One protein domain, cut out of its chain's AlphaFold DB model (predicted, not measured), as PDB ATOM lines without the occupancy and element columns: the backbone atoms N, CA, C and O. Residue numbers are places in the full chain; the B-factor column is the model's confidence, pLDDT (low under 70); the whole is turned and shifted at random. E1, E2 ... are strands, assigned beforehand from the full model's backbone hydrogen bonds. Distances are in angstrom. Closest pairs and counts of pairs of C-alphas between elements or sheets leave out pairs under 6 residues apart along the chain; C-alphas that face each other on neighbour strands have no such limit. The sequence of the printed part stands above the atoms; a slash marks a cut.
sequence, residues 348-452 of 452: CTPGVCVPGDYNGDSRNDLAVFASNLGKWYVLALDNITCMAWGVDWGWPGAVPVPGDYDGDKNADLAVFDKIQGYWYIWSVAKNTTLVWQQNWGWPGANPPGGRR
ATOM      1  N   CYS A 348      56.513 114.425   8.151       74.75
ATOM      2  CA  CYS A 348      55.225 114.960   7.692       74.75
ATOM      3  C   CYS A 348      55.379 115.887   6.472       74.75
ATOM      4  O   CYS A 348      56.411 116.529   6.307       74.75
ATOM      5  N   THR A 349      54.346 116.004   5.628       72.00
ATOM      6  CA  THR A 349      54.311 117.002   4.543       72.00
ATOM      7  C   THR A 349      52.941 117.669   4.396       72.00
ATOM      8  O   THR A 349      51.915 117.017   4.622       72.00
ATOM      9  N   PRO A 350      52.895 118.954   3.987       72.75
ATOM     10  CA  PRO A 350      54.012 119.909   3.948       72.75
ATOM     11  C   PRO A 350      54.452 120.324   5.368       72.75
ATOM     12  O   PRO A 350      53.636 120.348   6.287       72.75
ATOM     13  N   GLY A 351      55.726 120.676   5.556       78.81
ATOM     14  CA  GLY A 351      56.252 121.084   6.864       78.81
ATOM     15  C   GLY A 351      57.563 121.865   6.779       78.81
ATOM     16  O   GLY A 351      58.237 121.844   5.749       78.81
ATOM     17  N   VAL A 352      57.901 122.578   7.855       85.19
ATOM     18  CA  VAL A 352      59.132 123.374   7.998       85.19
ATOM     19  C   VAL A 352      60.173 122.544   8.748       85.19
ATOM     20  O   VAL A 352      59.873 122.028   9.820       85.19
ATOM     21  N   CYS A 353      61.378 122.414   8.190       87.62
ATOM     22  CA  CYS A 353      62.495 121.711   8.832       87.62
ATOM     23  C   CYS A 353      63.107 122.555   9.937       87.62
ATOM     24  O   CYS A 353      63.427 123.720   9.704       87.62
ATOM     25  N   VAL A 354      63.296 121.944  11.099       89.19
ATOM     26  CA  VAL A 354      63.707 122.622  12.328       89.19
ATOM     27  C   VAL A 354      64.603 121.707  13.177       89.19
ATOM     28  O   VAL A 354      64.244 121.406  14.312       89.19
ATOM     29  N   PRO A 355      65.714 121.180  12.619       90.25
ATOM     30  CA  PRO A 355      66.584 120.256  13.346       90.25
ATOM     31  C   PRO A 355      67.237 120.936  14.551       90.25
ATOM     32  O   PRO A 355      67.350 122.159  14.606       90.25
ATOM     33  N   GLY A 356      67.697 120.127  15.490       89.62
ATOM     34  CA  GLY A 356      68.336 120.553  16.732       89.62
ATOM     35  C   GLY A 356      68.533 119.340  17.627       89.62
ATOM     36  O   GLY A 356      67.916 118.313  17.370       89.62
ATOM     37  N   ASP A 357      69.393 119.432  18.628       89.81
ATOM     38  CA  ASP A 357      69.596 118.357  19.605       89.81
ATOM     39  C   ASP A 357      68.502 118.419  20.680       89.81
ATOM     40  O   ASP A 357      68.607 119.195  21.620       89.81
ATOM     41  N   TYR A 358      67.408 117.669  20.539       90.88
ATOM     42  CA  TYR A 358      66.278 117.721  21.478       90.88
ATOM     43  C   TYR A 358      66.431 116.731  22.647       90.88
ATOM     44  O   TYR A 358      65.727 116.867  23.657       90.88
ATOM     45  N   ASN A 359      67.314 115.728  22.540       88.44
ATOM     46  CA  ASN A 359      67.550 114.728  23.592       88.44
ATOM     47  C   ASN A 359      68.845 114.943  24.396       88.44
ATOM     48  O   ASN A 359      69.021 114.268  25.415       88.44
ATOM     49  N   GLY A 360      69.700 115.882  23.998       88.00
ATOM     50  CA  GLY A 360      70.963 116.200  24.659       88.00
ATOM     51  C   GLY A 360      72.084 115.213  24.343       88.00
ATOM     52  O   GLY A 360      73.001 115.050  25.155       88.00
ATOM     53  N   ASP A 361      72.000 114.492  23.221       88.00
ATOM     54  CA  ASP A 361      73.019 113.524  22.807       88.00
ATOM     55  C   ASP A 361      74.132 114.127  21.933       88.00
ATOM     56  O   ASP A 361      75.050 113.415  21.519       88.00
ATOM     57  N   SER A 362      74.102 115.454  21.766       88.31
ATOM     58  CA  SER A 362      75.006 116.270  20.953       88.31
ATOM     59  C   SER A 362      74.865 116.073  19.445       88.31
ATOM     60  O   SER A 362      75.681 116.618  18.706       88.31
ATOM     61  N   ARG A 363      73.851 115.338  18.971       90.00
ATOM     62  CA  ARG A 363      73.493 115.282  17.550       90.00
ATOM     63  C   ARG A 363      72.253 116.110  17.290       90.00
ATOM     64  O   ARG A 363      71.272 116.037  18.021       90.00
ATOM     65  N   ASN A 364      72.239 116.819  16.172       90.81
ATOM     66  CA  ASN A 364      71.009 117.340  15.617       90.81
ATOM     67  C   ASN A 364      70.061 116.172  15.292       90.81
ATOM     68  O   ASN A 364      70.401 115.222  14.586       90.81
ATOM     69  N   ASP A 365      68.827 116.283  15.755       91.19
ATOM     70  CA  ASP A 365      67.750 115.357  15.454       91.19
ATOM     71  C   ASP A 365      66.944 115.809  14.235       91.19
ATOM     72  O   ASP A 365      66.876 116.991  13.873       91.19
ATOM     73  N   LEU A 366      66.260 114.854  13.604       91.38
ATOM     74  CA  LEU A 366      65.372 115.142  12.484       91.38
ATOM     75  C   LEU A 366      64.064 115.718  13.019       91.38
ATOM     76  O   LEU A 366      63.307 115.026  13.703       91.38
ATOM     77  N   ALA A 367      63.752 116.958  12.654       91.38
ATOM     78  CA  ALA A 367      62.561 117.629  13.151       91.38
ATOM     79  C   ALA A 367      61.824 118.417  12.068       91.38
ATOM     80  O   ALA A 367      62.413 119.181  11.296       91.38
ATOM     81  N   VAL A 368      60.504 118.235  12.023       91.00
ATOM     82  CA  VAL A 368      59.598 118.961  11.130       91.00
ATOM     83  C   VAL A 368      58.397 119.479  11.912       91.00
ATOM     84  O   VAL A 368      57.732 118.739  12.639       91.00
ATOM     85  N   PHE A 369      58.068 120.747  11.691       90.81
ATOM     86  CA  PHE A 369      56.814 121.343  12.126       90.81
ATOM     87  C   PHE A 369      55.808 121.365  10.971       90.81
ATOM     88  O   PHE A 369      56.012 122.038   9.952       90.81
ATOM     89  N   ALA A 370      54.700 120.644  11.125       88.75
ATOM     90  CA  ALA A 370      53.589 120.650  10.181       88.75
ATOM     91  C   ALA A 370      52.802 121.960  10.327       88.75
ATOM     92  O   ALA A 370      51.846 122.041  11.099       88.75
ATOM     93  N   SER A 371      53.201 123.000   9.595       80.69
ATOM     94  CA  SER A 371      52.655 124.360   9.730       80.69
ATOM     95  C   SER A 371      51.171 124.486   9.388       80.69
ATOM     96  O   SER A 371      50.526 125.437   9.812       80.69
ATOM     97  N   ASN A 372      50.605 123.534   8.649       80.44
ATOM     98  CA  ASN A 372      49.172 123.431   8.375       80.44
ATOM     99  C   ASN A 372      48.372 122.801   9.527       80.44
ATOM    100  O   ASN A 372      47.153 122.948   9.553       80.44
ATOM    101  N   LEU A 373      49.033 122.086  10.441       85.12
ATOM    102  CA  LEU A 373      48.416 121.403  11.581       85.12
ATOM    103  C   LEU A 373      48.784 122.043  12.922       85.12
ATOM    104  O   LEU A 373      48.031 121.898  13.877       85.12
ATOM    105  N   GLY A 374      49.920 122.737  13.000       86.62
ATOM    106  CA  GLY A 374      50.467 123.230  14.261       86.62
ATOM    107  C   GLY A 374      51.167 122.157  15.098       86.62
ATOM    108  O   GLY A 374      51.181 122.264  16.319       86.62
ATOM    109  N   LYS A 375      51.692 121.099  14.465       91.62
ATOM    110  CA  LYS A 375      52.203 119.901  15.152       91.62
ATOM    111  C   LYS A 375      53.689 119.665  14.909       91.62
ATOM    112  O   LYS A 375      54.163 119.834  13.785       91.62
ATOM    113  N   TRP A 376      54.380 119.176  15.935       92.81
ATOM    114  CA  TRP A 376      55.798 118.810  15.878       92.81
ATOM    115  C   TRP A 376      56.010 117.312  15.681       92.81
ATOM    116  O   TRP A 376      55.307 116.485  16.269       92.81
ATOM    117  N   TYR A 377      57.012 116.984  14.870       90.88
ATOM    118  CA  TYR A 377      57.489 115.632  14.610       90.88
ATOM    119  C   TYR A 377      59.005 115.636  14.755       90.88
ATOM    120  O   TYR A 377      59.681 116.246  13.932       90.88
ATOM    121  N   VAL A 378      59.514 114.988  15.798       90.38
ATOM    122  CA  VAL A 378      60.937 114.954  16.147       90.38
ATOM    123  C   VAL A 378      61.366 113.498  16.326       90.38
ATOM    124  O   VAL A 378      60.754 112.739  17.090       90.38
ATOM    125  N   LEU A 379      62.407 113.113  15.595       88.81
ATOM    126  CA  LEU A 379      62.980 111.774  15.567       88.81
ATOM    127  C   LEU A 379      64.488 111.864  15.780       88.81
ATOM    128  O   LEU A 379      65.190 112.472  14.969       88.81
ATOM    129  N   ALA A 380      64.964 111.206  16.829       87.00
ATOM    130  CA  ALA A 380      66.381 111.139  17.120       87.00
ATOM    131  C   ALA A 380      67.126 110.259  16.111       87.00
ATOM    132  O   ALA A 380      66.610 109.232  15.647       87.00
ATOM    133  N   LEU A 381      68.365 110.642  15.797       78.81
ATOM    134  CA  LEU A 381      69.262 109.853  14.942       78.81
ATOM    135  C   LEU A 381      70.032 108.760  15.694       78.81
ATOM    136  O   LEU A 381      70.813 108.020  15.097       78.81
ATOM    137  N   ASP A 382      69.734 108.554  16.974       69.12
ATOM    138  CA  ASP A 382      70.223 107.447  17.803       69.12
ATOM    139  C   ASP A 382      69.700 106.045  17.409       69.12
ATOM    140  O   ASP A 382      69.924 105.072  18.130       69.12
ATOM    141  N   ASN A 383      69.100 105.929  16.218       54.25
ATOM    142  CA  ASN A 383      68.385 104.784  15.654       54.25
ATOM    143  C   ASN A 383      67.017 104.485  16.311       54.25
ATOM    144  O   ASN A 383      66.828 103.407  16.874       54.25
ATOM    145  N   ILE A 384      66.016 105.338  16.017       60.47
ATOM    146  CA  ILE A 384      64.543 105.097  16.070       60.47
ATOM    147  C   ILE A 384      63.811 105.738  17.277       60.47
ATOM    148  O   ILE A 384      62.594 105.580  17.404       60.47
ATOM    149  N   THR A 385      64.467 106.521  18.140       71.56
ATOM    150  CA  THR A 385      63.748 107.165  19.254       71.56
ATOM    151  C   THR A 385      62.853 108.304  18.757       71.56
ATOM    152  O   THR A 385      63.311 109.330  18.261       71.56
ATOM    153  N   CYS A 386      61.538 108.134  18.898       74.88
ATOM    154  CA  CYS A 386      60.580 109.196  18.620       74.88
ATOM    155  C   CYS A 386      60.371 110.058  19.870       74.88
ATOM    156  O   CYS A 386      59.825 109.581  20.865       74.88
ATOM    157  N   MET A 387      60.793 111.319  19.801       76.31
ATOM    158  CA  MET A 387      60.714 112.265  20.921       76.31
ATOM    159  C   MET A 387      59.413 113.064  20.917       76.31
ATOM    160  O   MET A 387      58.818 113.312  21.961       76.31
ATOM    161  N   ALA A 388      58.938 113.420  19.725       74.88
ATOM    162  CA  ALA A 388      57.654 114.069  19.533       74.88
ATOM    163  C   ALA A 388      56.983 113.477  18.295       74.88
ATOM    164  O   ALA A 388      57.527 113.548  17.195       74.88
ATOM    165  N   TRP A 389      55.784 112.914  18.452       84.81
ATOM    166  CA  TRP A 389      54.980 112.458  17.317       84.81
ATOM    167  C   TRP A 389      53.634 113.160  17.288       84.81
ATOM    168  O   TRP A 389      52.698 112.779  17.991       84.81
ATOM    169  N   GLY A 390      53.532 114.198  16.462       82.50
ATOM    170  CA  GLY A 390      52.310 114.981  16.341       82.50
ATOM    171  C   GLY A 390      51.957 115.749  17.617       82.50
ATOM    172  O   GLY A 390      50.765 115.910  17.892       82.50
ATOM    173  N   VAL A 391      52.971 116.191  18.373       87.44
ATOM    174  CA  VAL A 391      52.810 116.982  19.604       87.44
ATOM    175  C   VAL A 391      52.129 118.306  19.272       87.44
ATOM    176  O   VAL A 391      52.571 119.035  18.379       87.44
ATOM    177  N   ASP A 392      51.046 118.598  19.992       87.06
ATOM    178  CA  ASP A 392      50.235 119.808  19.845       87.06
ATOM    179  C   ASP A 392      50.889 120.991  20.571       87.06
ATOM    180  O   ASP A 392      50.471 121.389  21.656       87.06
ATOM    181  N   TRP A 393      51.941 121.541  19.965       90.19
ATOM    182  CA  TRP A 393      52.620 122.747  20.444       90.19
ATOM    183  C   TRP A 393      52.702 123.804  19.340       90.19
ATOM    184  O   TRP A 393      53.760 124.115  18.799       90.19
ATOM    185  N   GLY A 394      51.537 124.311  18.946       87.31
ATOM    186  CA  GLY A 394      51.376 125.285  17.873       87.31
ATOM    187  C   GLY A 394      49.960 125.279  17.311       87.31
ATOM    188  O   GLY A 394      49.051 124.652  17.852       87.31
ATOM    189  N   TRP A 395      49.763 126.000  16.212       85.56
ATOM    190  CA  TRP A 395      48.514 126.029  15.447       85.56
ATOM    191  C   TRP A 395      48.821 126.272  13.963       85.56
ATOM    192  O   TRP A 395      49.953 126.637  13.620       85.56
ATOM    193  N   PRO A 396      47.841 126.081  13.060       81.69
ATOM    194  CA  PRO A 396      48.034 126.367  11.649       81.69
ATOM    195  C   PRO A 396      48.510 127.808  11.413       81.69
ATOM    196  O   PRO A 396      47.828 128.765  11.775       81.69
ATOM    197  N   GLY A 397      49.678 127.964  10.795       74.69
ATOM    198  CA  GLY A 397      50.289 129.262  10.495       74.69
ATOM    199  C   GLY A 397      51.225 129.829  11.569       74.69
ATOM    200  O   GLY A 397      51.860 130.851  11.292       74.69
ATOM    201  N   ALA A 398      51.354 129.177  12.731       80.88
ATOM    202  CA  ALA A 398      52.424 129.471  13.683       80.88
ATOM    203  C   ALA A 398      53.794 129.221  13.034       80.88
ATOM    204  O   ALA A 398      53.910 128.380  12.135       80.88
ATOM    205  N   VAL A 399      54.826 129.945  13.469       84.44
ATOM    206  CA  VAL A 399      56.171 129.779  12.907       84.44
ATOM    207  C   VAL A 399      57.081 129.073  13.908       84.44
ATOM    208  O   VAL A 399      57.210 129.565  15.026       84.44
ATOM    209  N   PRO A 400      57.688 127.928  13.558       87.25
ATOM    210  CA  PRO A 400      58.529 127.183  14.486       87.25
ATOM    211  C   PRO A 400      59.899 127.851  14.647       87.25
ATOM    212  O   PRO A 400      60.480 128.339  13.678       87.25
ATOM    213  N   VAL A 401      60.391 127.863  15.882       85.69
ATOM    214  CA  VAL A 401      61.589 128.578  16.344       85.69
ATOM    215  C   VAL A 401      62.305 127.757  17.418       85.69
ATOM    216  O   VAL A 401      62.440 128.245  18.534       85.69
ATOM    217  N   PRO A 402      62.709 126.498  17.172       88.50
ATOM    218  CA  PRO A 402      63.374 125.743  18.226       88.50
ATOM    219  C   PRO A 402      64.724 126.367  18.586       88.50
ATOM    220  O   PRO A 402      65.383 126.989  17.754       88.50
ATOM    221  N   GLY A 403      65.132 126.169  19.824       86.38
ATOM    222  CA  GLY A 403      66.380 126.668  20.381       86.38
ATOM    223  C   GLY A 403      66.457 126.255  21.840       86.38
ATOM    224  O   GLY A 403      65.461 125.802  22.390       86.38
ATOM    225  N   ASP A 404      67.622 126.385  22.449       86.38
ATOM    226  CA  ASP A 404      67.789 126.144  23.882       86.38
ATOM    227  C   ASP A 404      67.485 127.448  24.624       86.38
ATOM    228  O   ASP A 404      68.269 128.398  24.565       86.38
ATOM    229  N   TYR A 405      66.314 127.530  25.253       85.06
ATOM    230  CA  TYR A 405      65.842 128.746  25.924       85.06
ATOM    231  C   TYR A 405      66.001 128.694  27.442       85.06
ATOM    232  O   TYR A 405      65.609 129.640  28.134       85.06
ATOM    233  N   ASP A 406      66.542 127.602  27.977       84.38
ATOM    234  CA  ASP A 406      66.706 127.422  29.415       84.38
ATOM    235  C   ASP A 406      68.100 126.943  29.856       84.38
ATOM    236  O   ASP A 406      68.329 126.744  31.057       84.38
ATOM    237  N   GLY A 407      69.034 126.848  28.908       83.88
ATOM    238  CA  GLY A 407      70.457 126.597  29.109       83.88
ATOM    239  C   GLY A 407      70.788 125.146  29.430       83.88
ATOM    240  O   GLY A 407      71.861 124.877  29.980       83.88
ATOM    241  N   ASP A 408      69.878 124.206  29.161       85.69
ATOM    242  CA  ASP A 408      70.124 122.783  29.386       85.69
ATOM    243  C   ASP A 408      70.844 122.087  28.221       85.69
ATOM    244  O   ASP A 408      71.229 120.924  28.367       85.69
ATOM    245  N   LYS A 409      71.156 122.847  27.158       85.88
ATOM    246  CA  LYS A 409      71.798 122.434  25.901       85.88
ATOM    247  C   LYS A 409      70.906 121.649  24.957       85.88
ATOM    248  O   LYS A 409      71.359 121.345  23.854       85.88
ATOM    249  N   ASN A 410      69.661 121.385  25.337       89.25
ATOM    250  CA  ASN A 410      68.704 120.747  24.461       89.25
ATOM    251  C   ASN A 410      67.891 121.818  23.727       89.25
ATOM    252  O   ASN A 410      67.569 122.879  24.251       89.25
ATOM    253  N   ALA A 411      67.525 121.532  22.487       90.50
ATOM    254  CA  ALA A 411      66.544 122.308  21.764       90.50
ATOM    255  C   ALA A 411      65.155 122.118  22.396       90.50
ATOM    256  O   ALA A 411      64.697 121.003  22.655       90.50
ATOM    257  N   ASP A 412      64.448 123.226  22.568       90.75
ATOM    258  CA  ASP A 412      63.076 123.280  23.044       90.75
ATOM    259  C   ASP A 412      62.094 123.434  21.879       90.75
ATOM    260  O   ASP A 412      62.417 123.983  20.817       90.75
ATOM    261  N   LEU A 413      60.840 123.018  22.083       92.44
ATOM    262  CA  LEU A 413      59.789 123.324  21.115       92.44
ATOM    263  C   LEU A 413      59.310 124.749  21.346       92.44
ATOM    264  O   LEU A 413      58.708 125.063  22.377       92.44
ATOM    265  N   ALA A 414      59.488 125.604  20.348       90.31
ATOM    266  CA  ALA A 414      58.982 126.960  20.418       90.31
ATOM    267  C   ALA A 414      58.301 127.392  19.128       90.31
ATOM    268  O   ALA A 414      58.751 127.084  18.024       90.31
ATOM    269  N   VAL A 415      57.196 128.116  19.279       88.00
ATOM    270  CA  VAL A 415      56.468 128.726  18.169       88.00
ATOM    271  C   VAL A 415      56.286 130.216  18.400       88.00
ATOM    272  O   VAL A 415      56.030 130.676  19.515       88.00
ATOM    273  N   PHE A 416      56.376 130.959  17.306       80.81
ATOM    274  CA  PHE A 416      56.105 132.379  17.246       80.81
ATOM    275  C   PHE A 416      54.778 132.645  16.527       80.81
ATOM    276  O   PHE A 416      54.553 132.211  15.388       80.81
ATOM    277  N   ASP A 417      53.896 133.393  17.187       70.81
ATOM    278  CA  ASP A 417      52.679 133.927  16.599       70.81
ATOM    279  C   ASP A 417      52.995 135.170  15.776       70.81
ATOM    280  O   ASP A 417      52.947 136.300  16.258       70.81
ATOM    281  N   LYS A 418      53.236 134.975  14.485       59.59
ATOM    282  CA  LYS A 418      53.393 136.084  13.545       59.59
ATOM    283  C   LYS A 418      52.116 136.889  13.298       59.59
ATOM    284  O   LYS A 418      52.110 137.700  12.394       59.59
ATOM    285  N   ILE A 419      50.992 136.656  13.954       55.78
ATOM    286  CA  ILE A 419      49.804 137.520  13.855       55.78
ATOM    287  C   ILE A 419      49.658 138.355  15.118       55.78
ATOM    288  O   ILE A 419      49.040 139.411  15.061       55.78
ATOM    289  N   GLN A 420      50.232 137.915  16.237       58.12
ATOM    290  CA  GLN A 420      50.059 138.568  17.535       58.12
ATOM    291  C   GLN A 420      51.370 139.033  18.189       58.12
ATOM    292  O   GLN A 420      51.326 139.867  19.085       58.12
ATOM    293  N   GLY A 421      52.531 138.560  17.729       56.88
ATOM    294  CA  GLY A 421      53.834 138.858  18.332       56.88
ATOM    295  C   GLY A 421      54.169 138.018  19.569       56.88
ATOM    296  O   GLY A 421      55.048 138.385  20.344       56.88
ATOM    297  N   TYR A 422      53.462 136.909  19.795       69.25
ATOM    298  CA  TYR A 422      53.631 136.098  21.002       69.25
ATOM    299  C   TYR A 422      54.566 134.910  20.798       69.25
ATOM    300  O   TYR A 422      54.463 134.190  19.806       69.25
ATOM    301  N   TRP A 423      55.405 134.658  21.799       78.50
ATOM    302  CA  TRP A 423      56.219 133.451  21.907       78.50
ATOM    303  C   TRP A 423      55.577 132.433  22.842       78.50
ATOM    304  O   TRP A 423      54.987 132.781  23.873       78.50
ATOM    305  N   TYR A 424      55.736 131.166  22.474       85.75
ATOM    306  CA  TYR A 424      55.298 130.008  23.240       85.75
ATOM    307  C   TYR A 424      56.432 128.993  23.224       85.75
ATOM    308  O   TYR A 424      56.797 128.511  22.154       85.75
ATOM    309  N   ILE A 425      56.992 128.685  24.392       89.06
ATOM    310  CA  ILE A 425      58.211 127.880  24.528       89.06
ATOM    311  C   ILE A 425      57.951 126.763  25.534       89.06
ATOM    312  O   ILE A 425      57.477 127.016  26.647       89.06
ATOM    313  N   TRP A 426      58.259 125.535  25.137       90.88
ATOM    314  CA  TRP A 426      58.111 124.332  25.944       90.88
ATOM    315  C   TRP A 426      59.412 123.548  25.955       90.88
ATOM    316  O   TRP A 426      59.882 123.108  24.904       90.88
ATOM    317  N   SER A 427      59.951 123.355  27.158       89.62
ATOM    318  CA  SER A 427      61.157 122.569  27.358       89.62
ATOM    319  C   SER A 427      60.862 121.093  27.166       89.62
ATOM    320  O   SER A 427      60.022 120.525  27.876       89.62
ATOM    321  N   VAL A 428      61.563 120.479  26.213       87.31
ATOM    322  CA  VAL A 428      61.422 119.050  25.909       87.31
ATOM    323  C   VAL A 428      62.013 118.218  27.041       87.31
ATOM    324  O   VAL A 428      61.346 117.318  27.554       87.31
ATOM    325  N   ALA A 429      63.224 118.556  27.487       86.62
ATOM    326  CA  ALA A 429      63.938 117.810  28.518       86.62
ATOM    327  C   ALA A 429      63.234 117.870  29.880       86.62
ATOM    328  O   ALA A 429      63.115 116.859  30.580       86.62
ATOM    329  N   LYS A 430      62.727 119.049  30.261       87.75
ATOM    330  CA  LYS A 430      62.051 119.249  31.551       87.75
ATOM    331  C   LYS A 430      60.560 118.924  31.488       87.75
ATOM    332  O   LYS A 430      59.942 118.754  32.540       87.75
ATOM    333  N   ASN A 431      59.984 118.814  30.287       88.06
ATOM    334  CA  ASN A 431      58.556 118.606  30.048       88.06
ATOM    335  C   ASN A 431      57.689 119.698  30.714       88.06
ATOM    336  O   ASN A 431      56.717 119.416  31.421       88.06
ATOM    337  N   THR A 432      58.062 120.972  30.532       91.25
ATOM    338  CA  THR A 432      57.369 122.123  31.145       91.25
ATOM    339  C   THR A 432      57.308 123.319  30.204       91.25
ATOM    340  O   THR A 432      58.221 123.546  29.413       91.25
ATOM    341  N   THR A 433      56.248 124.119  30.310       90.44
ATOM    342  CA  THR A 433      56.143 125.393  29.591       90.44
ATOM    343  C   THR A 433      57.073 126.423  30.222       90.44
ATOM    344  O   THR A 433      56.860 126.817  31.367       90.44
ATOM    345  N   LEU A 434      58.061 126.889  29.459       82.56
ATOM    346  CA  LEU A 434      58.960 127.970  29.865       82.56
ATOM    347  C   LEU A 434      58.293 129.333  29.674       82.56
ATOM    348  O   LEU A 434      58.378 130.210  30.533       82.56
ATOM    349  N   VAL A 435      57.595 129.500  28.549       79.94
ATOM    350  CA  VAL A 435      56.999 130.771  28.141       79.94
ATOM    351  C   VAL A 435      55.620 130.531  27.537       79.94
ATOM    352  O   VAL A 435      55.454 129.699  26.647       79.94
ATOM    353  N   TRP A 436      54.627 131.293  27.997       79.25
ATOM    354  CA  TRP A 436      53.265 131.275  27.466       79.25
ATOM    355  C   TRP A 436      52.797 132.696  27.163       79.25
ATOM    356  O   TRP A 436      52.719 133.514  28.077       79.25
ATOM    357  N   GLN A 437      52.452 132.981  25.903       71.38
ATOM    358  CA  GLN A 437      51.922 134.287  25.475       71.38
ATOM    359  C   GLN A 437      52.789 135.484  25.878       71.38
ATOM    360  O   GLN A 437      52.295 136.537  26.281       71.38
ATOM    361  N   GLN A 438      54.102 135.342  25.756       66.00
ATOM    362  CA  GLN A 438      55.019 136.422  26.094       66.00
ATOM    363  C   GLN A 438      55.227 137.278  24.848       66.00
ATOM    364  O   GLN A 438      55.646 136.779  23.804       66.00
ATOM    365  N   ASN A 439      54.844 138.553  24.934       60.53
ATOM    366  CA  ASN A 439      54.912 139.478  23.805       60.53
ATOM    367  C   ASN A 439      56.361 139.907  23.580       60.53
ATOM    368  O   ASN A 439      56.895 140.664  24.390       60.53
ATOM    369  N   TRP A 440      56.972 139.416  22.504       55.56
ATOM    370  CA  TRP A 440      58.308 139.807  22.061       55.56
ATOM    371  C   TRP A 440      58.371 139.666  20.543       55.56
ATOM    372  O   TRP A 440      58.087 138.612  19.997       55.56
ATOM    373  N   GLY A 441      58.713 140.724  19.814       46.44
ATOM    374  CA  GLY A 441      58.434 140.753  18.372       46.44
ATOM    375  C   GLY A 441      56.950 141.020  18.089       46.44
ATOM    376  O   GLY A 441      56.180 141.310  18.996       46.44
ATOM    377  N   TRP A 442      56.547 141.023  16.817       42.06
ATOM    378  CA  TRP A 442      55.263 141.618  16.422       42.06
ATOM    379  C   TRP A 442      54.528 140.808  15.348       42.06
ATOM    380  O   TRP A 442      55.150 140.012  14.632       42.06
ATOM    381  N   PRO A 443      53.216 141.049  15.179       38.66
ATOM    382  CA  PRO A 443      52.449 140.584  14.031       38.66
ATOM    383  C   PRO A 443      53.177 140.836  12.687       38.66
ATOM    384  O   PRO A 443      53.413 141.965  12.270       38.66
ATOM    385  N   GLY A 444      53.577 139.768  12.012       36.69
ATOM    386  CA  GLY A 444      54.168 139.703  10.682       36.69
ATOM    387  C   GLY A 444      55.585 139.136  10.684       36.69
ATOM    388  O   GLY A 444      56.091 138.804   9.613       36.69
ATOM    389  N   ALA A 445      56.225 139.005  11.853       39.34
ATOM    390  CA  ALA A 445      57.607 138.550  11.911       39.34
ATOM    391  C   ALA A 445      57.746 137.067  11.522       39.34
ATOM    392  O   ALA A 445      57.084 136.189  12.066       39.34
ATOM    393  N   ASN A 446      58.614 136.783  10.551       38.78
ATOM    394  CA  ASN A 446      58.943 135.415  10.143       38.78
ATOM    395  C   ASN A 446      60.346 135.066  10.637       38.78
ATOM    396  O   ASN A 446      61.293 135.658  10.139       38.78
ATOM    397  N   PRO A 447      60.545 134.138  11.566       39.69
ATOM    398  CA  PRO A 447      61.878 133.644  11.889       39.69
ATOM    399  C   PRO A 447      62.599 132.997  10.690       39.69
ATOM    400  O   PRO A 447      61.939 132.312   9.903       39.69
ATOM    401  N   PRO A 448      63.925 133.164  10.478       36.06
ATOM    402  CA  PRO A 448      64.686 132.100   9.832       36.06
ATOM    403  C   PRO A 448      64.618 130.840  10.702       36.06
ATOM    404  O   PRO A 448      64.571 130.933  11.925       36.06
ATOM    405  N   GLY A 449      64.647 129.661  10.081       34.25
ATOM    406  CA  GLY A 449      64.967 128.448  10.827       34.25
ATOM    407  C   GLY A 449      66.371 128.613  11.399       34.25
ATOM    408  O   GLY A 449      67.331 128.610  10.630       34.25
ATOM    409  N   GLY A 450      66.470 128.848  12.707       31.98
ATOM    410  CA  GLY A 450      67.736 128.785  13.425       31.98
ATOM    411  C   GLY A 450      68.285 127.367  13.313       31.98
ATOM    412  O   GLY A 450      67.525 126.399  13.377       31.98
ATOM    413  N   ARG A 451      69.584 127.258  13.059       37.16
ATOM    414  CA  ARG A 451      70.337 126.005  13.040       37.16
ATOM    415  C   ARG A 451      71.473 126.233  14.028       37.16
ATOM    416  O   ARG A 451      72.304 127.095  13.755       37.16
ATOM    417  N   ARG A 452      71.399 125.579  15.191       31.50
ATOM    418  CA  ARG A 452      72.593 125.307  15.994       31.50
ATOM    419  C   ARG A 452      73.351 124.189  15.300       31.50
ATOM    420  O   ARG A 452      72.660 123.238  14.848       31.50
TER     421      ARG A 452
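What this domain is: This is residues 348 to 452 of the 452 residues of the protein "Leucine-rich repeat protein" of Phycisphaerales bacterium (UniProt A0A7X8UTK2). The model has little regular structure: two small three-strand sheets, loosely set together, with long loops between and around them. The 105 printed residues hold six strands, E1 to E6, and no named helix; only 36 residues are in these strands, all strand by class. Each sheet, E1-E2-E3 and E4-E5-E6, is a meander, each strand the antiparallel neighbour of the one before. The whole is compact, radius of gyration of the C-alphas 12.7 A, spanning 39 by 31 by 21 A.

How they stand to each other: E1, residues 366 to 370, and E2, 375 to 379, form a hairpin; N 368 and O 377 are 2.9 A apart. E3, 386 to 392, follows: N 378 to O 388, 2.8 A. E4, 413 to 417, and E5, 422 to 427, pair through N 415 and O 424, 2.9 A; E5 and E6, 432 to 439, through N 425 and O 435, 2.9 A. The closest C-alphas of E2 and E4, Trp 376 and Leu 413, are 8.0 A apart.

Where its parts are: E1 begins at C-alpha 366 (65.372, 115.142, 12.484); E6, 19.0 A long, ends at C-alpha 439 (54.912, 139.478, 23.805).

The domain as a whole: The printed part has no cut. The link E3 to E4 is long. Residues 382 to 384, 418 to 422 and 438 to 452 are under pLDDT 70.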